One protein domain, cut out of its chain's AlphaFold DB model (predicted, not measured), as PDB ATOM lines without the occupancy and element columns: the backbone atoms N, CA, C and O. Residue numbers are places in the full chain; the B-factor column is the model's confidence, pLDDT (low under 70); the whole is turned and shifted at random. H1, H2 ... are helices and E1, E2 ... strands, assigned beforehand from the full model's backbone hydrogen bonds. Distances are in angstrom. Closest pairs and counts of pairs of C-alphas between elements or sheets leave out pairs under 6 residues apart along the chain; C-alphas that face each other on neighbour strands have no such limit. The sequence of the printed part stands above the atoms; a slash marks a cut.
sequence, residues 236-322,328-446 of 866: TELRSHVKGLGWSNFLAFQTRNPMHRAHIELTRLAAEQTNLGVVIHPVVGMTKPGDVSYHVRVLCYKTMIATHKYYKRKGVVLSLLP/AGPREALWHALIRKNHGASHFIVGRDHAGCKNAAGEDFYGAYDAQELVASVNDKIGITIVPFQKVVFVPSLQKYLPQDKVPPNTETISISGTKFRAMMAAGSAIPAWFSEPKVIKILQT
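This is residues 236 to 322 and 328 to 446 of the 866 residues of the protein "MET3 protein" of Symbiodinium sp. KB8 (UniProt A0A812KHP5). A twisted sheet of five parallel strands is covered by helices on both faces, H2 and H3 over one and H4 and H5 over the other, making three layers. A small two-stranded hairpin, E6 and E7, packs on H2, while H8 packs side by side with H3 and H7 lies beyond H8. The 206 printed residues hold eight named helices and seven named strands, in the chain order H1 E1 H2 E2 H3 E3 H4 E4 H5 H6 E5 E6 E7 H7 H8, and the class is mixed. The large sheet runs E3 E2 E1 E4 E5. The whole is compact, with a radius of gyration of the C-alphas of 16.9 A and spans of 45 by 39 by 38 A.

The sheet's strands are E3, residues 316 to 318, E2, 277 to 282, 15.8 A long, E1, 250 to 255, 16.3 A, E4, 347 to 350, and E5, 385 to 388. E1 begins at C-alpha 250, (158.131, 173.659, 177.457). The helices are H1, 236 to 244, H2, 261 to 274, 19.9 A, H3, 294 to 305, 16.3 A, H4, 329 to 342, 20.0 A, H5, 370 to 377, H6, 379 to 382, H7, 418 to 427, 14.1 A, and H8, 438 to 446, ending at C-alpha 446, (134.579, 154.538, 162.584). E6 is residues 392 to 395 and E7 400 to 403.

N 253 and O 279 join E1 and E2 within hydrogen-bond range at 2.9 A, N 317 and O 278 E3 and E2 at 2.8 A, N 252 and O 347 E1 and E4 at 2.9 A, and N 387 and O 348 E4 and E5 at 2.9 A. Three strand-helix-strand units, parallel neighbours with helices between, have right-handed crossovers: E1, H2, E2; E2, H3, E3; and E4, H5 H6, E5. H2 runs along E1 at 18 degrees on the local plane, at a height over the sheet of 9.0 A. On the opposite face H4 runs along E4 at 17 degrees on the local plane. H4 touches H5 with residues 329 to 334 alone, closest at the C-alphas of Pro 330 and Ala 371, 3.8 A. H6 is close to H4 but not clearly touching, with the C-alphas of Leu 338 and Ile 382 at 7.1 A. H1 only grazes the sheet, with residues 238 to 242. H3 touches H8, closest at the C-alphas of Cys 300 and Val 440, 5.4 A, at a shallow tilt of 15 degrees, opposite ways. H7 is close to H8 but not clearly touching, with the C-alphas of Met 425 and Gln 445 at 7.1 A. The closest C-alphas of H2 and E6, Ala 262 and Val 392, are 5.7 A apart. In the hairpin of E6 and E7, antiparallel, N 395 and O 400 are within hydrogen-bond range at 2.9 A. H1, H2, H3, H4, H5, H7 and H8 have each O i to N i+4 pair within hydrogen-bond range; H6 is too short for one.

The two C-alphas farthest apart, of Gly 246 and Ala 361, are 48.9 A apart. Residues 323 to 327 are not printed, and C-alphas 322 and 328 are 17.0 A apart across the cut. The long links are E2 to H3, E4 to H5 and E7 to H7. The mean pLDDT of the printed part is 92.7, and no printed residue is under 70.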
ATOM      1  N   THR A 236     158.463 162.230 186.904       97.81
ATOM      2  CA  THR A 236     159.895 161.907 186.810       97.81
ATOM      3  C   THR A 236     160.285 161.438 185.409       97.81
ATOM      4  O   THR A 236     161.282 161.907 184.849       97.81
ATOM      5  N   GLU A 237     159.488 160.557 184.804       98.12
ATOM      6  CA  GLU A 237     159.744 160.031 183.460       98.12
ATOM      7  C   GLU A 237     159.576 161.104 182.385       98.12
ATOM      8  O   GLU A 237     160.408 161.203 181.485       98.12
ATOM      9  N   LEU A 238     158.540 161.947 182.477       98.25
ATOM     10  CA  LEU A 238     158.323 163.020 181.509       98.25
ATOM     11  C   LEU A 238     159.436 164.069 181.590       98.25
ATOM     12  O   LEU A 238     159.983 164.441 180.552       98.25
ATOM     13  N   ARG A 239     159.836 164.482 182.801       97.81
ATOM     14  CA  ARG A 239     160.986 165.378 183.014       97.81
ATOM     15  C   ARG A 239     162.266 164.802 182.416       97.81
ATOM     16  O   ARG A 239     162.988 165.507 181.713       97.81
ATOM     17  N   SER A 240     162.527 163.518 182.650       97.06
ATOM     18  CA  SER A 240     163.695 162.825 182.095       97.06
ATOM     19  C   SER A 240     163.635 162.743 180.569       97.06
ATOM     20  O   SER A 240     164.631 163.005 179.894       97.06
ATOM     21  N   HIS A 241     162.458 162.455 180.011       96.69
ATOM     22  CA  HIS A 241     162.243 162.344 178.573       96.69
ATOM     23  C   HIS A 241     162.506 163.668 177.846       96.69
ATOM     24  O   HIS A 241     163.292 163.698 176.899       96.69
ATOM     25  N   VAL A 242     161.908 164.775 178.302       95.81
ATOM     26  CA  VAL A 242     162.110 166.089 177.666       95.81
ATOM     27  C   VAL A 242     163.544 166.590 177.853       95.81
ATOM     28  O   VAL A 242     164.130 167.127 176.915       95.81
ATOM     29  N   LYS A 243     164.172 166.320 179.007       94.19
ATOM     30  CA  LYS A 243     165.594 166.622 179.228       94.19
ATOM     31  C   LYS A 243     166.493 165.846 178.261       94.19
ATOM     32  O   LYS A 243     167.444 166.411 177.731       94.19
ATOM     33  N   GLY A 244     166.164 164.586 177.966       93.19
ATOM     34  CA  GLY A 244     166.842 163.779 176.944       93.19
ATOM     35  C   GLY A 244     166.704 164.333 175.518       93.19
ATOM     36  O   GLY A 244     167.555 164.072 174.671       93.19
ATOM     37  N   LEU A 245     165.676 165.148 175.254       92.06
ATOM     38  CA  LEU A 245     165.526 165.917 174.012       92.06
ATOM     39  C   LEU A 245     166.287 167.256 174.037       92.06
ATOM     40  O   LEU A 245     166.222 168.004 173.061       92.06
ATOM     41  N   GLY A 246     166.990 167.569 175.129       91.50
ATOM     42  CA  GLY A 246     167.657 168.851 175.356       91.50
ATOM     43  C   GLY A 246     166.705 169.979 175.759       91.50
ATOM     44  O   GLY A 246     167.107 171.140 175.748       91.50
ATOM     45  N   TRP A 247     165.443 169.672 176.076       94.00
ATOM     46  CA  TRP A 247     164.469 170.681 176.473       94.00
ATOM     47  C   TRP A 247     164.670 171.093 177.926       94.00
ATOM     48  O   TRP A 247     164.849 170.260 178.816       94.00
ATOM     49  N   SER A 248     164.532 172.392 178.148       88.81
ATOM     50  CA  SER A 248     164.666 173.019 179.466       88.81
ATOM     51  C   SER A 248     163.387 173.717 179.893       88.81
ATOM     52  O   SER A 248     163.080 173.820 181.068       88.81
ATOM     53  N   ASN A 249     162.616 174.181 178.917       91.75
ATOM     54  CA  ASN A 249     161.340 174.839 179.091       91.75
ATOM     55  C   ASN A 249     160.397 174.300 178.027       91.75
ATOM     56  O   ASN A 249     160.811 174.044 176.894       91.75
ATOM     57  N   PHE A 250     159.137 174.122 178.395       96.38
ATOM     58  CA  PHE A 250     158.131 173.659 177.457       96.38
ATOM     59  C   PHE A 250     156.742 174.141 177.844       96.38
ATOM     60  O   PHE A 250     156.447 174.430 179.009       96.38
ATOM     61  N   LEU A 251     155.900 174.191 176.822       96.50
ATOM     62  CA  LEU A 251     154.500 174.539 176.893       96.50
ATOM     63  C   LEU A 251     153.659 173.271 177.014       96.50
ATOM     64  O   LEU A 251     153.763 172.374 176.180       96.50
ATOM     65  N   ALA A 252     152.798 173.195 178.021       97.88
ATOM     66  CA  ALA A 252     151.844 172.102 178.154       97.88
ATOM     67  C   ALA A 252     150.456 172.491 177.623       97.88
ATOM     68  O   ALA A 252     149.938 173.571 177.917       97.88
ATOM     69  N   PHE A 253     149.832 171.570 176.886       97.81
ATOM     70  CA  PHE A 253     148.468 171.702 176.383       97.81
ATOM     71  C   PHE A 253     147.547 170.643 177.000       97.81
ATOM     72  O   PHE A 253     147.742 169.441 176.806       97.81
ATOM     73  N   GLN A 254     146.526 171.102 177.726       97.75
ATOM     74  CA  GLN A 254     145.446 170.271 178.261       97.75
ATOM     75  C   GLN A 254     144.404 169.985 177.182       97.75
ATOM     76  O   GLN A 254     143.927 170.900 176.518       97.75
ATOM     77  N   THR A 255     143.947 168.736 177.083       96.69
ATOM     78  CA  THR A 255     142.724 168.425 176.335       96.69
ATOM     79  C   THR A 255     142.072 167.130 176.812       96.69
ATOM     80  O   THR A 255     142.740 166.189 177.236       96.69
ATOM     81  N   ARG A 256     140.746 167.079 176.687       95.75
ATOM     82  CA  ARG A 256     139.920 165.868 176.813       95.75
ATOM     83  C   ARG A 256     139.176 165.530 175.518       95.75
ATOM     84  O   ARG A 256     138.415 164.578 175.477       95.75
ATOM     85  N   ASN A 257     139.389 166.318 174.463       93.88
ATOM     86  CA  ASN A 257     138.689 166.222 173.183       93.88
ATOM     87  C   ASN A 257     139.658 165.820 172.065       93.88
ATOM     88  O   ASN A 257     140.857 166.105 172.172       93.88
ATOM     89  N   PRO A 258     139.176 165.217 170.964       94.31
ATOM     90  CA  PRO A 258     139.950 165.134 169.730       94.31
ATOM     91  C   PRO A 258     140.489 166.514 169.323       94.31
ATOM     92  O   PRO A 258     139.798 167.531 169.433       94.31
ATOM     93  N   MET A 259     141.736 166.565 168.857       93.12
ATOM     94  CA  MET A 259     142.305 167.803 168.326       93.12
ATOM     95  C   MET A 259     141.893 167.979 166.863       93.12
ATOM     96  O   MET A 259     142.008 167.059 166.057       93.12
ATOM     97  N   HIS A 260     141.429 169.183 166.542       92.31
ATOM     98  CA  HIS A 260     141.047 169.630 165.205       92.31
ATOM     99  C   HIS A 260     142.036 170.717 164.772       92.31
ATOM    100  O   HIS A 260     142.910 171.093 165.563       92.31
ATOM    101  N   ARG A 261     141.908 171.253 163.552       91.12
ATOM    102  CA  ARG A 261     142.879 172.225 163.022       91.12
ATOM    103  C   ARG A 261     143.067 173.433 163.939       91.12
ATOM    104  O   ARG A 261     144.200 173.760 164.260       91.12
ATOM    105  N   ALA A 262     141.983 173.999 164.469       90.06
ATOM    106  CA  ALA A 262     142.063 175.123 165.404       90.06
ATOM    107  C   ALA A 262     142.903 174.814 166.663       90.06
ATOM    108  O   ALA A 262     143.687 175.656 167.088       90.06
ATOM    109  N   HIS A 263     142.789 173.609 167.237       92.31
ATOM    110  CA  HIS A 263     143.567 173.207 168.420       92.31
ATOM    111  C   HIS A 263     145.060 173.074 168.105       92.31
ATOM    112  O   HIS A 263     145.910 173.458 168.903       92.31
ATOM    113  N   ILE A 264     145.381 172.530 166.934       91.81
ATOM    114  CA  ILE A 264     146.762 172.328 166.495       91.81
ATOM    115  C   ILE A 264     147.424 173.670 166.205       91.81
ATOM    116  O   ILE A 264     148.495 173.948 166.739       91.81
ATOM    117  N   GLU A 265     146.754 174.532 165.443       91.19
ATOM    118  CA  GLU A 265     147.248 175.874 165.131       91.19
ATOM    119  C   GLU A 265     147.408 176.721 166.387       91.19
ATOM    120  O   GLU A 265     148.411 177.409 166.527       91.19
ATOM    121  N   LEU A 266     146.490 176.600 167.348       91.88
ATOM    122  CA  LEU A 266     146.629 177.228 168.657       91.88
ATOM    123  C   LEU A 266     147.940 176.812 169.334       91.88
ATOM    124  O   LEU A 266     148.735 177.668 169.710       91.88
ATOM    125  N   THR A 267     148.215 175.509 169.444       93.88
ATOM    126  CA  THR A 267     149.465 175.046 170.070       93.88
ATOM    127  C   THR A 267     150.717 175.408 169.265       93.88
ATOM    128  O   THR A 267     151.754 175.675 169.866       93.88
ATOM    129  N   ARG A 268     150.636 175.453 167.928       91.44
ATOM    130  CA  ARG A 268     151.746 175.855 167.052       91.44
ATOM    131  C   ARG A 268     152.072 177.336 167.222       91.44
ATOM    132  O   ARG A 268     153.226 177.676 167.454       91.44
ATOM    133  N   LEU A 269     151.062 178.203 167.169       88.94
ATOM    134  CA  LEU A 269     151.217 179.644 167.381       88.94
ATOM    135  C   LEU A 269     151.776 179.935 168.776       88.94
ATOM    136  O   LEU A 269     152.663 180.769 168.920       88.94
ATOM    137  N   ALA A 270     151.305 179.212 169.794       90.06
ATOM    138  CA  ALA A 270     151.824 179.331 171.151       90.06
ATOM    139  C   ALA A 270     153.307 178.939 171.245       90.06
ATOM    140  O   ALA A 270     154.097 179.636 171.881       90.06
ATOM    141  N   ALA A 271     153.693 177.843 170.587       89.81
ATOM    142  CA  ALA A 271     155.080 177.394 170.510       89.81
ATOM    143  C   ALA A 271     155.978 178.412 169.798       89.81
ATOM    144  O   ALA A 271     157.088 178.663 170.248       89.81
ATOM    145  N   GLU A 272     155.495 179.027 168.716       87.38
ATOM    146  CA  GLU A 272     156.229 180.049 167.958       87.38
ATOM    147  C   GLU A 272     156.410 181.342 168.749       87.38
ATOM    148  O   GLU A 272     157.510 181.884 168.789       87.38
ATOM    149  N   GLN A 273     155.358 181.813 169.424       86.69
ATOM    150  CA  GLN A 273     155.408 183.026 170.245       86.69
ATOM    151  C   GLN A 273     156.354 182.885 171.441       86.69
ATOM    152  O   GLN A 273     156.994 183.855 171.837       86.69
ATOM    153  N   THR A 274     156.430 181.686 172.021       88.50
ATOM    154  CA  THR A 274     157.249 181.412 173.211       88.50
ATOM    155  C   THR A 274     158.622 180.822 172.881       88.50
ATOM    156  O   THR A 274     159.494 180.793 173.743       88.50
ATOM    157  N   ASN A 275     158.827 180.362 171.643       89.81
ATOM    158  CA  ASN A 275     159.974 179.562 171.212       89.81
ATOM    159  C   ASN A 275     160.200 178.303 172.079       89.81
ATOM    160  O   ASN A 275     161.327 177.973 172.456       89.81
ATOM    161  N   LEU A 276     159.119 177.596 172.418       93.12
ATOM    162  CA  LEU A 276     159.144 176.416 173.288       93.12
ATOM    163  C   LEU A 276     158.684 175.144 172.578       93.12
ATOM    164  O   LEU A 276     157.861 175.172 171.664       93.12
ATOM    165  N   GLY A 277     159.172 174.004 173.069       94.56
ATOM    166  CA  GLY A 277     158.616 172.702 172.719       94.56
ATOM    167  C   GLY A 277     157.218 172.534 173.320       94.56
ATOM    168  O   GLY A 277     156.908 173.118 174.361       94.56
ATOM    169  N   VAL A 278     156.370 171.728 172.681       96.94
ATOM    170  CA  VAL A 278     154.989 171.486 173.128       96.94
ATOM    171  C   VAL A 278     154.840 170.077 173.683       96.94
ATOM    172  O   VAL A 278     155.087 169.100 172.981       96.94
ATOM    173  N   VAL A 279     154.347 169.953 174.912       98.31
ATOM    174  CA  VAL A 279     153.804 168.696 175.431       98.31
ATOM    175  C   VAL A 279     152.287 168.721 175.279       98.31
ATOM    176  O   VAL A 279     151.579 169.415 176.013       98.31
ATOM    177  N   ILE A 280     151.775 167.940 174.331       98.44
ATOM    178  CA  ILE A 280     150.346 167.641 174.236       98.44
ATOM    179  C   ILE A 280     150.058 166.625 175.335       98.44
ATOM    180  O   ILE A 280     150.537 165.491 175.278       98.44
ATOM    181  N   HIS A 281     149.315 167.051 176.354       98.62
ATOM    182  CA  HIS A 281     149.176 166.311 177.600       98.62
ATOM    183  C   HIS A 281     147.712 165.909 177.848       98.62
ATOM    184  O   HIS A 281     147.101 166.409 178.790       98.62
ATOM    185  N   PRO A 282     147.079 165.085 176.992       98.44
ATOM    186  CA  PRO A 282     145.659 164.787 177.114       98.44
ATOM    187  C   PRO A 282     145.336 163.980 178.372       98.44
ATOM    188  O   PRO A 282     146.111 163.123 178.796       98.44
ATOM    189  N   VAL A 283     144.138 164.201 178.909       98.62
ATOM    190  CA  VAL A 283     143.603 163.384 180.001       98.62
ATOM    191  C   VAL A 283     143.091 162.052 179.459       98.62
ATOM    192  O   VAL A 283     142.338 162.024 178.476       98.62
ATOM    193  N   VAL A 284     143.484 160.957 180.107       98.06
ATOM    194  CA  VAL A 284     143.049 159.584 179.798       98.06
ATOM    195  C   VAL A 284     142.413 158.856 180.986       98.06
ATOM    196  O   VAL A 284     142.000 157.715 180.827       98.06
ATOM    197  N   GLY A 285     142.305 159.514 182.145       95.94
ATOM    198  CA  GLY A 285     141.423 159.082 183.230       95.94
ATOM    199  C   GLY A 285     139.971 159.505 182.972       95.94
ATOM    200  O   GLY A 285     139.509 159.544 181.828       95.94
ATOM    201  N   MET A 286     139.241 159.859 184.031       96.62
ATOM    202  CA  MET A 286     137.851 160.310 183.907       96.62
ATOM    203  C   MET A 286     137.759 161.701 183.259       96.62
ATOM    204  O   MET A 286     138.447 162.637 183.661       96.62
ATOM    205  N   THR A 287     136.880 161.852 182.270       95.94
ATOM    206  CA  THR A 287     136.570 163.133 181.609       95.94
ATOM    207  C   THR A 287     135.077 163.446 181.734       95.94
ATOM    208  O   THR A 287     134.395 162.865 182.577       95.94
ATOM    209  N   LYS A 288     134.531 164.362 180.920       92.62
ATOM    210  CA  LYS A 288     133.094 164.642 180.958       92.62
ATOM    211  C   LYS A 288     132.316 163.415 180.441       92.62
ATOM    212  O   LYS A 288     132.701 162.866 179.404       92.62
ATOM    213  N   PRO A 289     131.212 163.005 181.097       87.19
ATOM    214  CA  PRO A 289     130.316 161.989 180.552       87.19
ATOM    215  C   PRO A 289     129.885 162.326 179.116       87.19
ATOM    216  O   PRO A 289     129.523 163.466 178.813       87.19
ATOM    217  N   GLY A 290     129.958 161.335 178.225       85.75
ATOM    218  CA  GLY A 290     129.656 161.489 176.797       85.75
ATOM    219  C   GLY A 290     130.812 162.002 175.927       85.75
ATOM    220  O   GLY A 290     130.646 162.091 174.708       85.75
ATOM    221  N   ASP A 291     131.978 162.318 176.501       90.75
ATOM    222  CA  ASP A 291     133.179 162.594 175.708       90.75
ATOM    223  C   ASP A 291     133.616 161.346 174.915       90.75
ATOM    224  O   ASP A 291     133.374 160.198 175.293       90.75
ATOM    225  N   VAL A 292     134.308 161.575 173.797       91.25
ATOM    226  CA  VAL A 292     134.874 160.496 172.978       91.25
ATOM    227  C   VAL A 292     135.875 159.685 173.812       91.25
ATOM    228  O   VAL A 292     136.759 160.263 174.452       91.25
ATOM    229  N   SER A 293     135.776 158.350 173.748       92.88
ATOM    230  CA  SER A 293     136.698 157.428 174.429       92.88
ATOM    231  C   SER A 293     138.156 157.816 174.197       92.88
ATOM    232  O   SER A 293     138.571 158.132 173.075       92.88
ATOM    233  N   TYR A 294     138.955 157.779 175.264       96.25
ATOM    234  CA  TYR A 294     140.327 158.261 175.210       96.25
ATOM    235  C   TYR A 294     141.193 157.469 174.224       96.25
ATOM    236  O   TYR A 294     142.038 158.069 173.572       96.25
ATOM    237  N   HIS A 295     140.933 156.175 174.014       95.94
ATOM    238  CA  HIS A 295     141.625 155.353 173.014       95.94
ATOM    239  C   HIS A 295     141.537 155.961 171.606       95.94
ATOM    240  O   HIS A 295     142.530 156.074 170.884       95.94
ATOM    241  N   VAL A 296     140.340 156.425 171.240       95.94
ATOM    242  CA  VAL A 296     140.073 157.078 169.953       95.94
ATOM    243  C   VAL A 296     140.761 158.435 169.907       95.94
ATOM    244  O   VAL A 296     141.400 158.774 168.914       95.94
ATOM    245  N   ARG A 297     140.687 159.201 171.001       97.38
ATOM    246  CA  ARG A 297     141.356 160.501 171.106       97.38
ATOM    247  C   ARG A 297     142.870 160.377 170.939       97.38
ATOM    248  O   ARG A 297     143.443 161.124 170.151       97.38
ATOM    249  N   VAL A 298     143.498 159.404 171.602       97.50
ATOM    250  CA  VAL A 298     144.930 159.091 171.472       97.50
ATOM    251  C   VAL A 298     145.284 158.767 170.024       97.50
ATOM    252  O   VAL A 298     146.262 159.305 169.500       97.50
ATOM    253  N   LEU A 299     144.462 157.970 169.336       96.12
ATOM    254  CA  LEU A 299     144.658 157.690 167.915       96.12
ATOM    255  C   LEU A 299     144.564 158.963 167.058       96.12
ATOM    256  O   LEU A 299     145.398 159.157 166.168       96.12
ATOM    257  N   CYS A 300     143.616 159.862 167.343       96.31
ATOM    258  CA  CYS A 300     143.536 161.164 166.676       96.31
ATOM    259  C   CYS A 300     144.808 161.995 166.910       96.31
ATOM    260  O   CYS A 300     145.367 162.516 165.946       96.31
ATOM    261  N   TYR A 301     145.312 162.083 168.147       96.19
ATOM    262  CA  TYR A 301     146.534 162.839 168.457       96.19
ATOM    263  C   TYR A 301     147.751 162.273 167.720       96.19
ATOM    264  O   TYR A 301     148.453 163.017 167.036       96.19
ATOM    265  N   LYS A 302     147.967 160.950 167.785       95.38
ATOM    266  CA  LYS A 302     149.063 160.272 167.072       95.38
ATOM    267  C   LYS A 302     148.983 160.524 165.567       95.38
ATOM    268  O   LYS A 302     149.989 160.857 164.950       95.38
ATOM    269  N   THR A 303     147.783 160.423 164.994       93.50
ATOM    270  CA  THR A 303     147.541 160.677 163.567       93.50
ATOM    271  C   THR A 303     147.905 162.106 163.177       93.50
ATOM    272  O   THR A 303     148.573 162.294 162.165       93.50
ATOM    273  N   MET A 304     147.513 163.099 163.980       90.56
ATOM    274  CA  MET A 304     147.840 164.506 163.726       90.56
ATOM    275  C   MET A 304     149.345 164.765 163.793       90.56
ATOM    276  O   MET A 304     149.907 165.364 162.876       90.56
ATOM    277  N   ILE A 305     150.010 164.283 164.844       91.12
ATOM    278  CA  ILE A 305     151.452 164.477 165.054       91.12
ATOM    279  C   ILE A 305     152.270 163.806 163.939       91.12
ATOM    280  O   ILE A 305     153.223 164.397 163.434       91.12
ATOM    281  N   ALA A 306     151.871 162.607 163.500       89.81
ATOM    282  CA  ALA A 306     152.577 161.840 162.471       89.81
ATOM    283  C   ALA A 306     152.534 162.471 161.067       89.81
ATOM    284  O   ALA A 306     153.241 162.017 160.171       89.81
ATOM    285  N   THR A 307     151.714 163.504 160.847       85.50
ATOM    286  CA  THR A 307     151.694 164.221 159.562       85.50
ATOM    287  C   THR A 307     152.965 165.032 159.313       85.50
ATOM    288  O   THR A 307     153.263 165.320 158.159       85.50
ATOM    289  N   HIS A 308     153.686 165.429 160.370       83.06
ATOM    290  CA  HIS A 308     154.829 166.354 160.311       83.06
ATOM    291  C   HIS A 308     154.535 167.696 159.601       83.06
ATOM    292  O   HIS A 308     155.456 168.413 159.216       83.06
ATOM    293  N   LYS A 309     153.250 168.059 159.456       86.00
ATOM    294  CA  LYS A 309     152.798 169.317 158.835       86.00
ATOM    295  C   LYS A 309     152.791 170.506 159.808       86.00
ATOM    296  O   LYS A 309     152.751 171.643 159.361       86.00
ATOM    297  N   TYR A 310     152.770 170.259 161.125       87.62
ATOM    298  CA  TYR A 310     152.406 171.294 162.116       87.62
ATOM    299  C   TYR A 310     153.481 171.637 163.136       87.62
ATOM    300  O   TYR A 310     153.487 172.741 163.668       87.62
ATOM    301  N   TYR A 311     154.365 170.693 163.442       90.19
ATOM    302  CA  TYR A 311     155.390 170.873 164.459       90.19
ATOM    303  C   TYR A 311     156.753 170.569 163.859       90.19
ATOM    304  O   TYR A 311     156.904 169.593 163.120       90.19
ATOM    305  N   LYS A 312     157.750 171.368 164.245       89.31
ATOM    306  CA  LYS A 312     159.162 171.078 163.985       89.31
ATOM    307  C   LYS A 312     159.528 169.703 164.552       89.31
ATOM    308  O   LYS A 312     158.997 169.276 165.585       89.31
ATOM    309  N   ARG A 313     160.460 168.995 163.911       87.50
ATOM    310  CA  ARG A 313     160.929 167.685 164.392       87.50
ATOM    311  C   ARG A 313     161.504 167.829 165.800       87.50
ATOM    312  O   ARG A 313     162.233 168.778 166.073       87.50
ATOM    313  N   LYS A 314     161.180 166.883 166.689       89.19
ATOM    314  CA  LYS A 314     161.513 166.939 168.128       89.19
ATOM    315  C   LYS A 314     160.984 168.187 168.858       89.19
ATOM    316  O   LYS A 314     161.499 168.500 169.922       89.19
ATOM    317  N   GLY A 315     159.994 168.895 168.300       93.38
ATOM    318  CA  GLY A 315     159.339 170.064 168.908       93.38
ATOM    319  C   GLY A 315     157.998 169.755 169.581       93.38
ATOM    320  O   GLY A 315     157.400 170.640 170.186       93.38
ATOM    321  N   VAL A 316     157.523 168.510 169.494       96.00
ATOM    322  CA  VAL A 316     156.271 168.061 170.111       96.00
ATOM    323  C   VAL A 316     156.454 166.707 170.793       96.00
ATOM    324  O   VAL A 316     157.086 165.806 170.239       96.00
ATOM    325  N   VAL A 317     155.882 166.565 171.984       97.38
ATOM    326  CA  VAL A 317     155.824 165.329 172.771       97.38
ATOM    327  C   VAL A 317     154.365 165.048 173.118       97.38
ATOM    328  O   VAL A 317     153.636 165.942 173.541       97.38
ATOM    329  N   LEU A 318     153.936 163.798 172.949       98.38
ATOM    330  CA  LEU A 318     152.647 163.310 173.438       98.38
ATOM    331  C   LEU A 318     152.880 162.523 174.730       98.38
ATOM    332  O   LEU A 318     153.640 161.553 174.729       98.38
ATOM    333  N   SER A 319     152.222 162.935 175.811       98.62
ATOM    334  CA  SER A 319     152.264 162.254 177.110       98.62
ATOM    335  C   SER A 319     150.857 162.159 177.678       98.62
ATOM    336  O   SER A 319     150.125 163.137 177.613       98.62
ATOM    337  N   LEU A 320     150.442 161.011 178.198       98.69
ATOM    338  CA  LEU A 320     149.084 160.805 178.704       98.69
ATOM    339  C   LEU A 320     149.025 161.099 180.202       98.69
ATOM    340  O   LEU A 320     149.910 160.672 180.939       98.69
ATOM    341  N   LEU A 321     147.975 161.802 180.633       98.75
ATOM    342  CA  LEU A 321     147.745 162.142 182.036       98.75
ATOM    343  C   LEU A 321     146.588 161.304 182.611       98.75
ATOM    344  O   LEU A 321     145.450 161.478 182.153       98.75
ATOM    345  N   PRO A 322     146.813 160.455 183.628       98.19
ATOM    346  CA  PRO A 322     145.775 159.649 184.278       98.19
ATOM    347  C   PRO A 322     144.940 160.478 185.275       98.19
ATOM    348  O   PRO A 322     144.686 160.066 186.396       98.19
ATOM    349  N   ALA A 328     135.425 171.465 187.020       98.06
ATOM    350  CA  ALA A 328     135.310 172.599 187.943       98.06
ATOM    351  C   ALA A 328     135.878 173.919 187.382       98.06
ATOM    352  O   ALA A 328     136.387 174.759 188.134       98.06
ATOM    353  N   GLY A 329     135.866 174.069 186.053       97.44
ATOM    354  CA  GLY A 329     136.202 175.301 185.343       97.44
ATOM    355  C   GLY A 329     137.457 176.007 185.883       97.44
ATOM    356  O   GLY A 329     138.558 175.451 185.785       97.44
ATOM    357  N   PRO A 330     137.327 177.208 186.486       97.88
ATOM    358  CA  PRO A 330     138.465 177.982 186.981       97.88
ATOM    359  C   PRO A 330     139.363 177.253 187.982       97.88
ATOM    360  O   PRO A 330     140.583 177.238 187.800       97.88
ATOM    361  N   ARG A 331     138.792 176.620 189.018       98.50
ATOM    362  CA  ARG A 331     139.584 175.910 190.040       98.50
ATOM    363  C   ARG A 331     140.388 174.776 189.414       98.50
ATOM    364  O   ARG A 331     141.554 174.569 189.734       98.50
ATOM    365  N   GLU A 332     139.792 174.078 188.455       98.69
ATOM    366  CA  GLU A 332     140.463 173.003 187.735       98.69
ATOM    367  C   GLU A 332     141.496 173.509 186.715       98.69
ATOM    368  O   GLU A 332     142.494 172.834 186.471       98.69
ATOM    369  N   ALA A 333     141.341 174.706 186.147       98.12
ATOM    370  CA  ALA A 333     142.388 175.325 185.332       98.12
ATOM    371  C   ALA A 333     143.659 175.608 186.149       98.12
ATOM    372  O   ALA A 333     144.760 175.282 185.697       98.12
ATOM    373  N   LEU A 334     143.500 176.127 187.371       98.12
ATOM    374  CA  LEU A 334     144.601 176.310 188.318       98.12
ATOM    375  C   LEU A 334     145.224 174.965 188.708       98.12
ATOM    376  O   LEU A 334     146.443 174.802 188.648       98.12
ATOM    377  N   TRP A 335     144.394 173.964 189.005       98.69
ATOM    378  CA  TRP A 335     144.860 172.615 189.322       98.69
ATOM    379  C   TRP A 335     145.681 172.004 188.182       98.69
ATOM    380  O   TRP A 335     146.780 171.493 188.394       98.69
ATOM    381  N   HIS A 336     145.201 172.127 186.943       98.69
ATOM    382  CA  HIS A 336     145.917 171.677 185.757       98.69
ATOM    383  C   HIS A 336     147.280 172.349 185.594       98.69
ATOM    384  O   HIS A 336     148.224 171.675 185.177       98.69
ATOM    385  N   ALA A 337     147.395 173.646 185.893       98.12
ATOM    386  CA  ALA A 337     148.666 174.358 185.833       98.12
ATOM    387  C   ALA A 337     149.666 173.778 186.848       98.12
ATOM    388  O   ALA A 337     150.796 173.460 186.477       98.12
ATOM    389  N   LEU A 338     149.231 173.535 188.089       98.44
ATOM    390  CA  LEU A 338     150.060 172.937 189.145       98.44
ATOM    391  C   LEU A 338     150.495 171.503 188.808       98.44
ATOM    392  O   LEU A 338     151.677 171.173 188.912       98.44
ATOM    393  N   ILE A 339     149.583 170.671 188.295       98.81
ATOM    394  CA  ILE A 339     149.921 169.317 187.830       98.81
ATOM    395  C   ILE A 339     150.984 169.387 186.726       98.81
ATOM    396  O   ILE A 339     151.951 168.625 186.726       98.81
ATOM    397  N   ARG A 340     150.849 170.314 185.771       98.56
ATOM    398  CA  ARG A 340     151.806 170.461 184.659       98.56
ATOM    399  C   ARG A 340     153.145 171.013 185.118       98.56
ATOM    400  O   ARG A 340     154.169 170.536 184.629       98.56
ATOM    401  N   LYS A 341     153.150 171.914 186.099       98.06
ATOM    402  CA  LYS A 341     154.363 172.337 186.800       98.06
ATOM    403  C   LYS A 341     155.076 171.140 187.423       98.06
ATOM    404  O   LYS A 341     156.272 170.970 187.199       98.06
ATOM    405  N   ASN A 342     154.357 170.249 188.107       98.56
ATOM    406  CA  ASN A 342     154.939 169.023 188.660       98.56
ATOM    407  C   ASN A 342     155.531 168.119 187.574       98.56
ATOM    408  O   ASN A 342     156.620 167.589 187.755       98.56
ATOM    409  N   HIS A 343     154.928 168.063 186.390       98.56
ATOM    410  CA  HIS A 343     155.479 167.358 185.228       98.56
ATOM    411  C   HIS A 343     156.624 168.099 184.501       98.56
ATOM    412  O   HIS A 343     157.168 167.582 183.527       98.56
ATOM    413  N   GLY A 344     157.021 169.288 184.968       97.31
ATOM    414  CA  GLY A 344     158.169 170.053 184.471       97.31
ATOM    415  C   GLY A 344     157.837 171.189 183.508       97.31
ATOM    416  O   GLY A 344     158.761 171.840 183.024       97.31
ATOM    417  N   ALA A 345     156.555 171.445 183.230       97.44
ATOM    418  CA  ALA A 345     156.154 172.517 182.328       97.44
ATOM    419  C   ALA A 345     156.487 173.881 182.936       97.44
ATOM    420  O   ALA A 345     156.183 174.149 184.102       97.44
ATOM    421  N   SER A 346     157.076 174.762 182.134       95.19
ATOM    422  CA  SER A 346     157.263 176.164 182.511       95.19
ATOM    423  C   SER A 346     156.115 177.042 182.041       95.19
ATOM    424  O   SER A 346     155.886 178.093 182.631       95.19
ATOM    425  N   HIS A 347     155.384 176.598 181.016       95.44
ATOM    426  CA  HIS A 347     154.246 177.317 180.469       95.44
ATOM    427  C   HIS A 347     153.024 176.406 180.354       95.44
ATOM    428  O   HIS A 347     153.145 175.220 180.031       95.44
ATOM    429  N   PHE A 348     151.834 176.960 180.567       96.25
ATOM    430  CA  PHE A 348     150.577 176.231 180.427       96.25
ATOM    431  C   PHE A 348     149.544 177.046 179.652       96.25
ATOM    432  O   PHE A 348     149.296 178.210 179.961       96.25
ATOM    433  N   ILE A 349     148.935 176.421 178.643       94.75
ATOM    434  CA  ILE A 349     147.864 177.054 177.874       94.75
ATOM    435  C   ILE A 349     146.558 177.001 178.669       94.75
ATOM    436  O   ILE A 349     146.101 175.915 179.040       94.75
ATOM    437  N   VAL A 350     145.905 178.155 178.806       93.69
ATOM    438  CA  VAL A 350     144.522 178.258 179.293       93.69
ATOM    439  C   VAL A 350     143.668 178.905 178.205       93.69
ATOM    440  O   VAL A 350     143.890 180.049 177.808       93.69
ATOM    441  N   GLY A 351     142.715 178.139 177.674       89.50
ATOM    442  CA  GLY A 351     141.817 178.584 176.605       89.50
ATOM    443  C   GLY A 351     140.522 179.214 177.121       89.50
ATOM    444  O   GLY A 351     140.352 179.432 178.319       89.50
ATOM    445  N   ARG A 352     139.591 179.487 176.200       87.50
ATOM    446  CA  ARG A 352     138.194 179.833 176.515       87.50
ATOM    447  C   ARG A 352     137.481 178.624 177.135       87.50
ATOM    448  O   ARG A 352     137.612 177.526 176.597       87.50
ATOM    449  N   ASP A 353     136.678 178.844 178.179       90.00
ATOM    450  CA  ASP A 353     135.844 177.814 178.830       90.00
ATOM    451  C   ASP A 353     136.670 176.592 179.299       90.00
ATOM    452  O   ASP A 353     136.329 175.418 179.109       90.00
ATOM    453  N   HIS A 354     137.858 176.867 179.851       94.81
ATOM    454  CA  HIS A 354     138.815 175.828 180.225       94.81
ATOM    455  C   HIS A 354     138.261 174.955 181.352       94.81
ATOM    456  O   HIS A 354     137.947 175.454 182.426       94.81
ATOM    457  N   ALA A 355     138.175 173.645 181.100       95.19
ATOM    458  CA  ALA A 355     137.569 172.664 182.008       95.19
ATOM    459  C   ALA A 355     136.113 172.975 182.421       95.19
ATOM    460  O   ALA A 355     135.636 172.420 183.405       95.19
ATOM    461  N   GLY A 356     135.397 173.812 181.662       93.56
ATOM    462  CA  GLY A 356     134.004 174.141 181.939       93.56
ATOM    463  C   GLY A 356     133.000 173.118 181.405       93.56
ATOM    464  O   GLY A 356     133.316 172.203 180.624       93.56
ATOM    465  N   CYS A 357     131.760 173.263 181.869       93.19
ATOM    466  CA  CYS A 357     130.623 172.454 181.462       93.19
ATOM    467  C   CYS A 357     129.320 173.278 181.428       93.19
ATOM    468  O   CYS A 357     129.309 174.465 181.749       93.19
ATOM    469  N   LYS A 358     128.236 172.635 180.980       92.50
ATOM    470  CA  LYS A 358     126.920 173.247 180.760       92.50
ATOM    471  C   LYS A 358     125.869 172.551 181.614       92.50
ATOM    472  O   LYS A 358     125.983 171.333 181.774       92.50
ATOM    473  N   ASN A 359     124.873 173.299 182.077       91.94
ATOM    474  CA  ASN A 359     123.719 172.773 182.806       91.94
ATOM    475  C   ASN A 359     122.730 172.048 181.869       91.94
ATOM    476  O   ASN A 359     122.922 171.991 180.648       91.94
ATOM    477  N   ALA A 360     121.653 171.502 182.441       89.12
ATOM    478  CA  ALA A 360     120.604 170.805 181.690       89.12
ATOM    479  C   ALA A 360     119.867 171.697 180.665       89.12
ATOM    480  O   ALA A 360     119.411 171.191 179.640       89.12
ATOM    481  N   ALA A 361     119.795 173.012 180.902       89.69
ATOM    482  CA  ALA A 361     119.213 173.992 179.978       89.69
ATOM    483  C   ALA A 361     120.177 174.416 178.848       89.69
ATOM    484  O   ALA A 361     119.771 175.083 177.897       89.69
ATOM    485  N   GLY A 362     121.448 174.000 178.905       87.81
ATOM    486  CA  GLY A 362     122.477 174.321 177.912       87.81
ATOM    487  C   GLY A 362     123.276 175.601 178.194       87.81
ATOM    488  O   GLY A 362     124.102 175.999 177.358       87.81
ATOM    489  N   GLU A 363     123.075 176.213 179.356       91.88
ATOM    490  CA  GLU A 363     123.779 177.406 179.835       91.88
ATOM    491  C   GLU A 363     125.135 177.021 180.439       91.88
ATOM    492  O   GLU A 363     125.308 175.913 180.948       91.88
ATOM    493  N   ASP A 364     126.124 177.910 180.336       93.75
ATOM    494  CA  ASP A 364     127.472 177.663 180.860       93.75
ATOM    495  C   ASP A 364     127.502 177.877 182.386       93.75
ATOM    496  O   ASP A 364     126.997 178.884 182.878       93.75
ATOM    497  N   PHE A 365     128.120 176.959 183.140       96.19
ATOM    498  CA  PHE A 365     128.289 177.112 184.599       96.19
ATOM    499  C   PHE A 365     129.330 178.172 184.984       96.19
ATOM    500  O   PHE A 365     129.315 178.688 186.099       96.19
ATOM    501  N   TYR A 366     130.254 178.469 184.073       96.75
ATOM    502  CA  TYR A 366     131.355 179.402 184.280       96.75
ATOM    503  C   TYR A 366     131.397 180.394 183.125       96.75
ATOM    504  O   TYR A 366     131.068 180.044 181.986       96.75
ATOM    505  N   GLY A 367     131.841 181.620 183.391       94.31
ATOM    506  CA  GLY A 367     132.093 182.575 182.326       94.31
ATOM    507  C   GLY A 367     133.218 182.097 181.406       94.31
ATOM    508  O   GLY A 367     134.099 181.314 181.772       94.31
ATOM    509  N   ALA A 368     133.196 182.581 180.165       89.94
ATOM    510  CA  ALA A 368     134.084 182.110 179.104       89.94
ATOM    511  C   ALA A 368     135.587 182.297 179.409       89.94
ATOM    512  O   ALA A 368     136.409 181.598 178.809       89.94
ATOM    513  N   TYR A 369     135.938 183.215 180.319       91.44
ATOM    514  CA  TYR A 369     137.315 183.577 180.662       91.44
ATOM    515  C   TYR A 369     137.622 183.531 182.168       91.44
ATOM    516  O   TYR A 369     138.774 183.750 182.536       91.44
ATOM    517  N   ASP A 370     136.674 183.127 183.022       94.88
ATOM    518  CA  ASP A 370     136.856 183.021 184.481       94.88
ATOM    519  C   ASP A 370     138.092 182.190 184.863       94.88
ATOM    520  O   ASP A 370     138.767 182.446 185.860       94.88
ATOM    521  N   ALA A 371     138.399 181.162 184.067       95.19
ATOM    522  CA  ALA A 371     139.573 180.326 184.265       95.19
ATOM    523  C   ALA A 371     140.885 181.074 184.006       95.19
ATOM    524  O   ALA A 371     141.865 180.847 184.707       95.19
ATOM    525  N   GLN A 372     140.921 181.965 183.017       92.50
ATOM    526  CA  GLN A 372     142.100 182.787 182.753       92.50
ATOM    527  C   GLN A 372     142.288 183.812 183.871       92.50
ATOM    528  O   GLN A 372     143.396 183.953 184.378       92.50
ATOM    529  N   GLU A 373     141.201 184.456 184.296       93.31
ATOM    530  CA  GLU A 373     141.202 185.448 185.375       93.31
ATOM    531  C   GLU A 373     141.696 184.852 186.697       93.31
ATOM    532  O   GLU A 373     142.606 185.402 187.323       93.31
ATOM    533  N   LEU A 374     141.166 183.686 187.094       95.00
ATOM    534  CA  LEU A 374     141.580 183.048 188.341       95.00
ATOM    535  C   LEU A 374     143.061 182.670 188.316       95.00
ATOM    536  O   LEU A 374     143.785 182.988 189.258       95.00
ATOM    537  N   VAL A 375     143.534 182.000 187.262       91.62
ATOM    538  CA  VAL A 375     144.932 181.550 187.232       91.62
ATOM    539  C   VAL A 375     145.889 182.743 187.122       91.62
ATOM    540  O   VAL A 375     146.939 182.733 187.760       91.62
ATOM    541  N   ALA A 376     145.509 183.807 186.404       87.81
ATOM    542  CA  ALA A 376     146.275 185.051 186.360       87.81
ATOM    543  C   ALA A 376     146.421 185.693 187.750       87.81
ATOM    544  O   ALA A 376     147.513 186.142 188.091       87.81
ATOM    545  N   SER A 377     145.371 185.664 188.582       90.19
ATOM    546  CA  SER A 377     145.395 186.251 189.934       90.19
ATOM    547  C   SER A 377     146.404 185.603 190.897       90.19
ATOM    548  O   SER A 377     146.786 186.213 191.895       90.19
ATOM    549  N   VAL A 378     146.864 184.381 190.599       88.56
ATOM    550  CA  VAL A 378     147.819 183.623 191.426       88.56
ATOM    551  C   VAL A 378     149.120 183.279 190.695       88.56
ATOM    552  O   VAL A 378     149.959 182.570 191.250       88.56
ATOM    553  N   ASN A 379     149.312 183.782 189.471       81.38
ATOM    554  CA  ASN A 379     150.426 183.428 188.584       81.38
ATOM    555  C   ASN A 379     151.801 183.595 189.261       81.38
ATOM    556  O   ASN A 379     152.634 182.687 189.218       81.38
ATOM    557  N   ASP A 380     151.990 184.704 189.981       83.38
ATOM    558  CA  ASP A 380     153.243 185.026 190.677       83.38
ATOM    559  C   ASP A 380     153.552 184.061 191.833       83.38
ATOM    560  O   ASP A 380     154.712 183.845 192.178       83.38
ATOM    561  N   LYS A 381     152.522 183.432 192.413       84.00
ATOM    562  CA  LYS A 381     152.655 182.486 193.533       84.00
ATOM    563  C   LYS A 381     152.893 181.052 193.068       84.00
ATOM    564  O   LYS A 381     153.528 180.267 193.767       84.00
ATOM    565  N   ILE A 382     152.378 180.682 191.895       89.62
ATOM    566  CA  ILE A 382     152.408 179.289 191.434       89.62
ATOM    567  C   ILE A 382     153.647 178.942 190.618       89.62
ATOM    568  O   ILE A 382     153.945 177.757 190.489       89.62
ATOM    569  N   GLY A 383     154.400 179.924 190.110       91.69
ATOM    570  CA  GLY A 383     155.669 179.709 189.403       91.69
ATOM    571  C   GLY A 383     155.532 178.868 188.129       91.69
ATOM    572  O   GLY A 383     156.347 177.979 187.891       91.69
ATOM    573  N   ILE A 384     154.471 179.089 187.354       93.75
ATOM    574  CA  ILE A 384     154.277 178.560 185.998       93.75
ATOM    575  C   ILE A 384     153.606 179.651 185.165       93.75
ATOM    576  O   ILE A 384     152.608 180.212 185.597       93.75
ATOM    577  N   THR A 385     154.142 179.950 183.982       93.62
ATOM    578  CA  THR A 385     153.638 181.036 183.136       93.62
ATOM    579  C   THR A 385     152.381 180.604 182.392       93.62
ATOM    580  O   THR A 385     152.386 179.629 181.636       93.62
ATOM    581  N   ILE A 386     151.296 181.355 182.547       92.94
ATOM    582  CA  ILE A 386     150.078 181.112 181.775       92.94
ATOM    583  C   ILE A 386     150.170 181.755 180.401       92.94
ATOM    584  O   ILE A 386     150.528 182.921 180.261       92.94
ATOM    585  N   VAL A 387     149.804 180.984 179.382       90.81
ATOM    586  CA  VAL A 387     149.675 181.458 178.008       90.81
ATOM    587  C   VAL A 387     148.183 181.501 177.673       90.81
ATOM    588  O   VAL A 387     147.614 180.468 177.294       90.81
ATOM    589  N   PRO A 388     147.514 182.652 177.872       87.75
ATOM    590  CA  PRO A 388     146.104 182.781 177.548       87.75
ATOM    591  C   PRO A 388     145.927 182.720 176.032       87.75
ATOM    592  O   PRO A 388     146.681 183.338 175.281       87.75
ATOM    593  N   PHE A 389     144.912 181.995 175.573       80.19
ATOM    594  CA  PHE A 389     144.548 181.986 174.160       80.19
ATOM    595  C   PHE A 389     143.098 182.391 173.953       80.19
ATOM    596  O   PHE A 389     142.172 181.832 174.548       80.19
ATOM    597  N   GLN A 390     142.919 183.338 173.035       76.94
ATOM    598  CA  GLN A 390     141.624 183.630 172.449       76.94
ATOM    599  C   GLN A 390     141.196 182.502 171.510       76.94
ATOM    600  O   GLN A 390     141.997 181.665 171.080       76.94
ATOM    601  N   LYS A 391     139.903 182.478 171.176       82.25
ATOM    602  CA  LYS A 391     139.364 181.540 170.191       82.25
ATOM    603  C   LYS A 391     140.142 181.687 168.879       82.25
ATOM    604  O   LYS A 391     140.216 182.775 168.318       82.25
ATOM    605  N   VAL A 392     140.698 180.588 168.377       87.19
ATOM    606  CA  VAL A 392     141.324 180.551 167.051       87.19
ATOM    607  C   VAL A 392     140.242 180.303 166.002       87.19
ATOM    608  O   VAL A 392     139.443 179.372 166.132       87.19
ATOM    609  N   VAL A 393     140.204 181.148 164.975       89.94
ATOM    610  CA  VAL A 393     139.222 181.100 163.883       89.94
ATOM    611  C   VAL A 393     139.921 180.941 162.540       89.94
ATOM    612  O   VAL A 393     141.076 181.336 162.386       89.94
ATOM    613  N   PHE A 394     139.226 180.348 161.568       92.88
ATOM    614  CA  PHE A 394     139.732 180.245 160.204       92.88
ATOM    615  C   PHE A 394     139.278 181.458 159.391       92.88
ATOM    616  O   PHE A 394     138.102 181.826 159.428       92.88
ATOM    617  N   VAL A 395     140.217 182.064 158.670       93.06
ATOM    618  CA  VAL A 395     140.013 183.247 157.834       93.06
ATOM    619  C   VAL A 395     140.110 182.824 156.365       93.06
ATOM    620  O   VAL A 395     141.229 182.649 155.867       93.06
ATOM    621  N   PRO A 396     138.980 182.635 155.652       91.50
ATOM    622  CA  PRO A 396     138.981 182.062 154.304       91.50
ATOM    623  C   PRO A 396     139.775 182.878 153.289       91.50
ATOM    624  O   PRO A 396     140.510 182.303 152.490       91.50
ATOM    625  N   SER A 397     139.689 184.208 153.349       92.00
ATOM    626  CA  SER A 397     140.413 185.103 152.438       92.00
ATOM    627  C   SER A 397     141.936 184.985 152.566       92.00
ATOM    628  O   SER A 397     142.652 185.210 151.595       92.00
ATOM    629  N   LEU A 398     142.432 184.603 153.748       88.12
ATOM    630  CA  LEU A 398     143.859 184.438 154.030       88.12
ATOM    631  C   LEU A 398     144.314 182.975 154.003       88.12
ATOM    632  O   LEU A 398     145.516 182.731 154.089       88.12
ATOM    633  N   GLN A 399     143.377 182.020 153.949       88.06
ATOM    634  CA  GLN A 399     143.622 180.584 154.139       88.06
ATOM    635  C   GLN A 399     144.463 180.287 155.397       88.06
ATOM    636  O   GLN A 399     145.337 179.421 155.402       88.06
ATOM    637  N   LYS A 400     144.216 181.031 156.482       89.38
ATOM    638  CA  LYS A 400     145.009 180.983 157.722       89.38
ATOM    639  C   LYS A 400     144.127 180.935 158.958       89.38
ATOM    640  O   LYS A 400     142.972 181.355 158.939       89.38
ATOM    641  N   TYR A 401     144.713 180.451 160.046       91.00
ATOM    642  CA  TYR A 401     144.107 180.482 161.370       91.00
ATOM    643  C   TYR A 401     144.736 181.607 162.167       91.00
ATOM    644  O   TYR A 401     145.962 181.707 162.228       91.00
ATOM    645  N   LEU A 402     143.897 182.438 162.772       89.56
ATOM    646  CA  LEU A 402     144.330 183.551 163.603       89.56
ATOM    647  C   LEU A 402     143.579 183.513 164.939       89.56
ATOM    648  O   LEU A 402     142.410 183.107 164.972       89.56
ATOM    649  N   PRO A 403     144.216 183.937 166.041       88.19
ATOM    650  CA  PRO A 403     143.491 184.336 167.240       88.19
ATOM    651  C   PRO A 403     142.452 185.405 166.883       88.19
ATOM    652  O   PRO A 403     142.729 186.283 166.064       88.19
ATOM    653  N   GLN A 404     141.255 185.325 167.464       87.25
ATOM    654  CA  GLN A 404     140.132 186.198 167.111       87.25
ATOM    655  C   GLN A 404     140.456 187.697 167.256       87.25
ATOM    656  O   GLN A 404     140.001 188.496 166.447       87.25
ATOM    657  N   ASP A 405     141.283 188.071 168.231       86.06
ATOM    658  CA  ASP A 405     141.764 189.440 168.469       86.06
ATOM    659  C   ASP A 405     142.813 189.922 167.447       86.06
ATOM    660  O   ASP A 405     143.128 191.109 167.388       86.06
ATOM    661  N   LYS A 406     143.366 189.013 166.637       88.50
ATOM    662  CA  LYS A 406     144.348 189.299 165.577       88.50
ATOM    663  C   LYS A 406     143.748 189.243 164.173       88.50
ATOM    664  O   LYS A 406     144.479 189.392 163.194       88.50
ATOM    665  N   VAL A 407     142.442 189.011 164.053       90.44
ATOM    666  CA  VAL A 407     141.745 189.043 162.765       90.44
ATOM    667  C   VAL A 407     141.624 190.501 162.303       90.44
ATOM    668  O   VAL A 407     141.155 191.333 163.080       90.44
ATOM    669  N   PRO A 408     142.019 190.844 161.060       92.19
ATOM    670  CA  PRO A 408     141.867 192.207 160.564       92.19
ATOM    671  C   PRO A 408     140.390 192.644 160.571       92.19
ATOM    672  O   PRO A 408     139.519 191.826 160.247       92.19
ATOM    673  N   PRO A 409     140.081 193.915 160.895       89.94
ATOM    674  CA  PRO A 409     138.709 194.414 160.893       89.94
ATOM    675  C   PRO A 409     137.992 194.124 159.570       89.94
ATOM    676  O   PRO A 409     138.609 194.165 158.507       89.94
ATOM    677  N   ASN A 410     136.689 193.843 159.632       88.56
ATOM    678  CA  ASN A 410     135.840 193.536 158.471       88.56
ATOM    679  C   ASN A 410     136.263 192.297 157.657       88.56
ATOM    680  O   ASN A 410     135.864 192.155 156.503       88.56
ATOM    681  N   THR A 411     137.044 191.384 158.242       92.44
ATOM    682  CA  THR A 411     137.395 190.117 157.588       92.44
ATOM    683  C   THR A 411     136.421 189.013 157.987       92.44
ATOM    684  O   THR A 411     136.162 188.800 159.172       92.44
ATOM    685  N   GLU A 412     135.904 188.278 157.004       91.88
ATOM    686  CA  GLU A 412     135.057 187.113 157.254       91.88
ATOM    687  C   GLU A 412     135.833 186.018 158.000       91.88
ATOM    688  O   GLU A 412     136.976 185.688 157.668       91.88
ATOM    689  N   THR A 413     135.188 185.420 159.001       91.56
ATOM    690  CA  THR A 413     135.721 184.267 159.730       91.56
ATOM    691  C   THR A 413     134.698 183.151 159.729       91.56
ATOM    692  O   THR A 413     133.499 183.391 159.870       91.56
ATOM    693  N   ILE A 414     135.167 181.913 159.602       90.56
ATOM    694  CA  ILE A 414     134.299 180.740 159.659       90.56
ATOM    695  C   ILE A 414     134.712 179.820 160.803       90.56
ATOM    696  O   ILE A 414     135.887 179.642 161.130       90.56
ATOM    697  N   SER A 415     133.709 179.234 161.453       87.62
ATOM    698  CA  SER A 415     133.894 178.216 162.483       87.62
ATOM    699  C   SER A 415     132.721 177.241 162.478       87.62
ATOM    700  O   SER A 415     131.597 177.606 162.132       87.62
ATOM    701  N   ILE A 416     132.977 175.988 162.852       88.75
ATOM    702  CA  ILE A 416     131.931 174.977 163.042       88.75
ATOM    703  C   ILE A 416     131.781 174.763 164.545       88.75
ATOM    704  O   ILE A 416     132.743 174.416 165.228       88.75
ATOM    705  N   SER A 417     130.577 174.998 165.073       86.50
ATOM    706  CA  SER A 417     130.276 174.721 166.479       86.50
ATOM    707  C   SER A 417     130.265 173.214 166.743       86.50
ATOM    708  O   SER A 417     129.988 172.422 165.842       86.50
ATOM    709  N   GLY A 418     130.495 172.794 167.989       85.56
ATOM    710  CA  GLY A 418     130.425 171.373 168.354       85.56
ATOM    711  C   GLY A 418     129.066 170.735 168.029       85.56
ATOM    712  O   GLY A 418     129.017 169.593 167.581       85.56
ATOM    713  N   THR A 419     127.966 171.480 168.186       85.81
ATOM    714  CA  THR A 419     126.615 171.021 167.818       85.81
ATOM    715  C   THR A 419     126.482 170.817 166.312       85.81
ATOM    716  O   THR A 419     126.044 169.750 165.888       85.81
ATOM    717  N   LYS A 420     126.936 171.781 165.499       91.38
ATOM    718  CA  LYS A 420     126.923 171.650 164.036       91.38
ATOM    719  C   LYS A 420     127.824 170.504 163.568       91.38
ATOM    720  O   LYS A 420     127.409 169.717 162.729       91.38
ATOM    721  N   PHE A 421     129.012 170.358 164.153       92.50
ATOM    722  CA  PHE A 421     129.923 169.252 163.850       92.50
ATOM    723  C   PHE A 421     129.292 167.887 164.156       92.50
ATOM    724  O   PHE A 421     129.333 166.997 163.311       92.50
ATOM    725  N   ARG A 422     128.655 167.723 165.324       89.88
ATOM    726  CA  ARG A 422     127.937 166.486 165.675       89.88
ATOM    727  C   ARG A 422     126.783 166.193 164.719       89.88
ATOM    728  O   ARG A 422     126.625 165.038 164.338       89.88
ATOM    729  N   ALA A 423     126.023 167.210 164.311       90.56
ATOM    730  CA  ALA A 423     124.954 167.054 163.325       90.56
ATOM    731  C   ALA A 423     125.508 166.593 161.967       90.56
ATOM    732  O   ALA A 423     125.026 165.611 161.416       90.56
ATOM    733  N   MET A 424     126.587 167.215 161.483       93.31
ATOM    734  CA  MET A 424     127.253 166.804 160.241       93.31
ATOM    735  C   MET A 424     127.817 165.377 160.330       93.31
ATOM    736  O   MET A 424     127.659 164.596 159.398       93.31
ATOM    737  N   MET A 425     128.426 165.001 161.462       92.69
ATOM    738  CA  MET A 425     128.898 163.633 161.715       92.69
ATOM    739  C   MET A 425     127.752 162.614 161.728       92.69
ATOM    740  O   MET A 425     127.894 161.531 161.165       92.69
ATOM    741  N   ALA A 426     126.620 162.954 162.352       90.31
ATOM    742  CA  ALA A 426     125.435 162.102 162.407       90.31
ATOM    743  C   ALA A 426     124.782 161.935 161.028       90.31
ATOM    744  O   ALA A 426     124.453 160.812 160.662       90.31
ATOM    745  N   ALA A 427     124.678 163.008 160.245       87.81
ATOM    746  CA  ALA A 427     124.141 162.978 158.885       87.81
ATOM    747  C   ALA A 427     125.123 162.385 157.855       87.81
ATOM    748  O   ALA A 427     124.753 162.121 156.717       87.81
ATOM    749  N   GLY A 428     126.398 162.200 158.218       88.81
ATOM    750  CA  GLY A 428     127.439 161.769 157.281       88.81
ATOM    751  C   GLY A 428     127.826 162.834 156.251       88.81
ATOM    752  O   GLY A 428     128.440 162.505 155.238       88.81
ATOM    753  N   SER A 429     127.496 164.103 156.507       90.19
ATOM    754  CA  SER A 429     127.863 165.227 155.648       90.19
ATOM    755  C   SER A 429     129.383 165.404 155.572       90.19
ATOM    756  O   SER A 429     130.115 165.103 156.518       90.19
ATOM    757  N   ALA A 430     129.864 165.954 154.455       91.69
ATOM    758  CA  ALA A 430     131.280 166.253 154.278       91.69
ATOM    759  C   ALA A 430     131.774 167.237 155.352       91.69
ATOM    760  O   ALA A 430     131.249 168.344 155.487       91.69
ATOM    761  N   ILE A 431     132.801 166.839 156.107       94.69
ATOM    762  CA  ILE A 431     133.484 167.722 157.053       94.69
ATOM    763  C   ILE A 431     134.629 168.424 156.315       94.69
ATOM    764  O   ILE A 431     135.499 167.730 155.784       94.69
ATOM    765  N   PRO A 432     134.669 169.767 156.276       93.19
ATOM    766  CA  PRO A 432     135.715 170.478 155.551       93.19
ATOM    767  C   PRO A 432     137.118 170.209 156.106       93.19
ATOM    768  O   PRO A 432     137.316 170.193 157.323       93.19
ATOM    769  N   ALA A 433     138.112 170.098 155.222       90.81
ATOM    770  CA  ALA A 433     139.513 169.875 155.601       90.81
ATOM    771  C   ALA A 433     140.109 171.031 156.435       90.81
ATOM    772  O   ALA A 433     140.966 170.804 157.289       90.81
ATOM    773  N   TRP A 434     139.604 172.261 156.258       90.88
ATOM    774  CA  TRP A 434     139.951 173.403 157.115       90.88
ATOM    775  C   TRP A 434     139.390 173.268 158.545       90.88
ATOM    776  O   TRP A 434     139.832 173.932 159.471       90.88
ATOM    777  N   PHE A 435     138.404 172.410 158.793       92.19
ATOM    778  CA  PHE A 435     137.948 172.184 160.162       92.19
ATOM    779  C   PHE A 435     138.837 171.154 160.868       92.19
ATOM    780  O   PHE A 435     139.319 171.376 161.981       92.19
ATOM    781  N   SER A 436     139.075 170.013 160.222       93.00
ATOM    782  CA  SER A 436     139.817 168.895 160.798       93.00
ATOM    783  C   SER A 436     140.459 168.051 159.708       93.00
ATOM    784  O   SER A 436     139.917 167.930 158.613       93.00
ATOM    785  N   GLU A 437     141.565 167.385 160.038       91.25
ATOM    786  CA  GLU A 437     142.209 166.461 159.106       91.25
ATOM    787  C   GLU A 437     141.265 165.325 158.684       91.25
ATOM    788  O   GLU A 437     140.659 164.688 159.559       91.25
ATOM    789  N   PRO A 438     141.192 164.988 157.381       92.75
ATOM    790  CA  PRO A 438     140.328 163.917 156.886       92.75
ATOM    791  C   PRO A 438     140.576 162.571 157.576       92.75
ATOM    792  O   PRO A 438     139.635 161.841 157.881       92.75
ATOM    793  N   LYS A 439     141.838 162.250 157.897       92.94
ATOM    794  CA  LYS A 439     142.186 161.021 158.633       92.94
ATOM    795  C   LYS A 439     141.617 161.009 160.054       92.94
ATOM    796  O   LYS A 439     141.157 159.964 160.504       92.94
ATOM    797  N   VAL A 440     141.605 162.156 160.739       94.00
ATOM    798  CA  VAL A 440     140.981 162.288 162.065       94.00
ATOM    799  C   VAL A 440     139.472 162.116 161.963       94.00
ATOM    800  O   VAL A 440     138.903 161.360 162.743       94.00
ATOM    801  N   ILE A 441     138.828 162.744 160.976       95.00
ATOM    802  CA  ILE A 441     137.386 162.575 160.751       95.00
ATOM    803  C   ILE A 441     137.041 161.116 160.462       95.00
ATOM    804  O   ILE A 441     136.107 160.590 161.058       95.00
ATOM    805  N   LYS A 442     137.841 160.427 159.643       94.06
ATOM    806  CA  LYS A 442     137.657 158.999 159.367       94.06
ATOM    807  C   LYS A 442     137.732 158.148 160.638       94.06
ATOM    808  O   LYS A 442     136.884 157.287 160.823       94.06
ATOM    809  N   ILE A 443     138.696 158.408 161.528       94.56
ATOM    810  CA  ILE A 443     138.795 157.723 162.831       94.56
ATOM    811  C   ILE A 443     137.523 157.942 163.660       94.56
ATOM    812  O   ILE A 443     136.957 156.983 164.182       94.56
ATOM    813  N   LEU A 444     137.053 159.190 163.752       94.12
ATOM    814  CA  LEU A 444     135.845 159.525 164.508       94.12
ATOM    815  C   LEU A 444     134.593 158.866 163.907       94.12
ATOM    816  O   LEU A 444     133.747 158.381 164.650       94.12
ATOM    817  N   GLN A 445     134.492 158.793 162.578       91.94
ATOM    818  CA  GLN A 445     133.378 158.143 161.882       91.94
ATOM    819  C   GLN A 445     133.386 156.615 162.024       91.94
ATOM    820  O   GLN A 445     132.333 156.002 161.890       91.94
ATOM    821  N   THR A 446     134.530 155.984 162.305       89.00
ATOM    822  CA  THR A 446     134.579 154.538 162.584       89.00
ATOM    823  C   THR A 446     133.881 154.194 163.899       89.00
ATOM    824  O   THR A 446     133.214 153.170 163.981       89.00
TER     825      THR A 446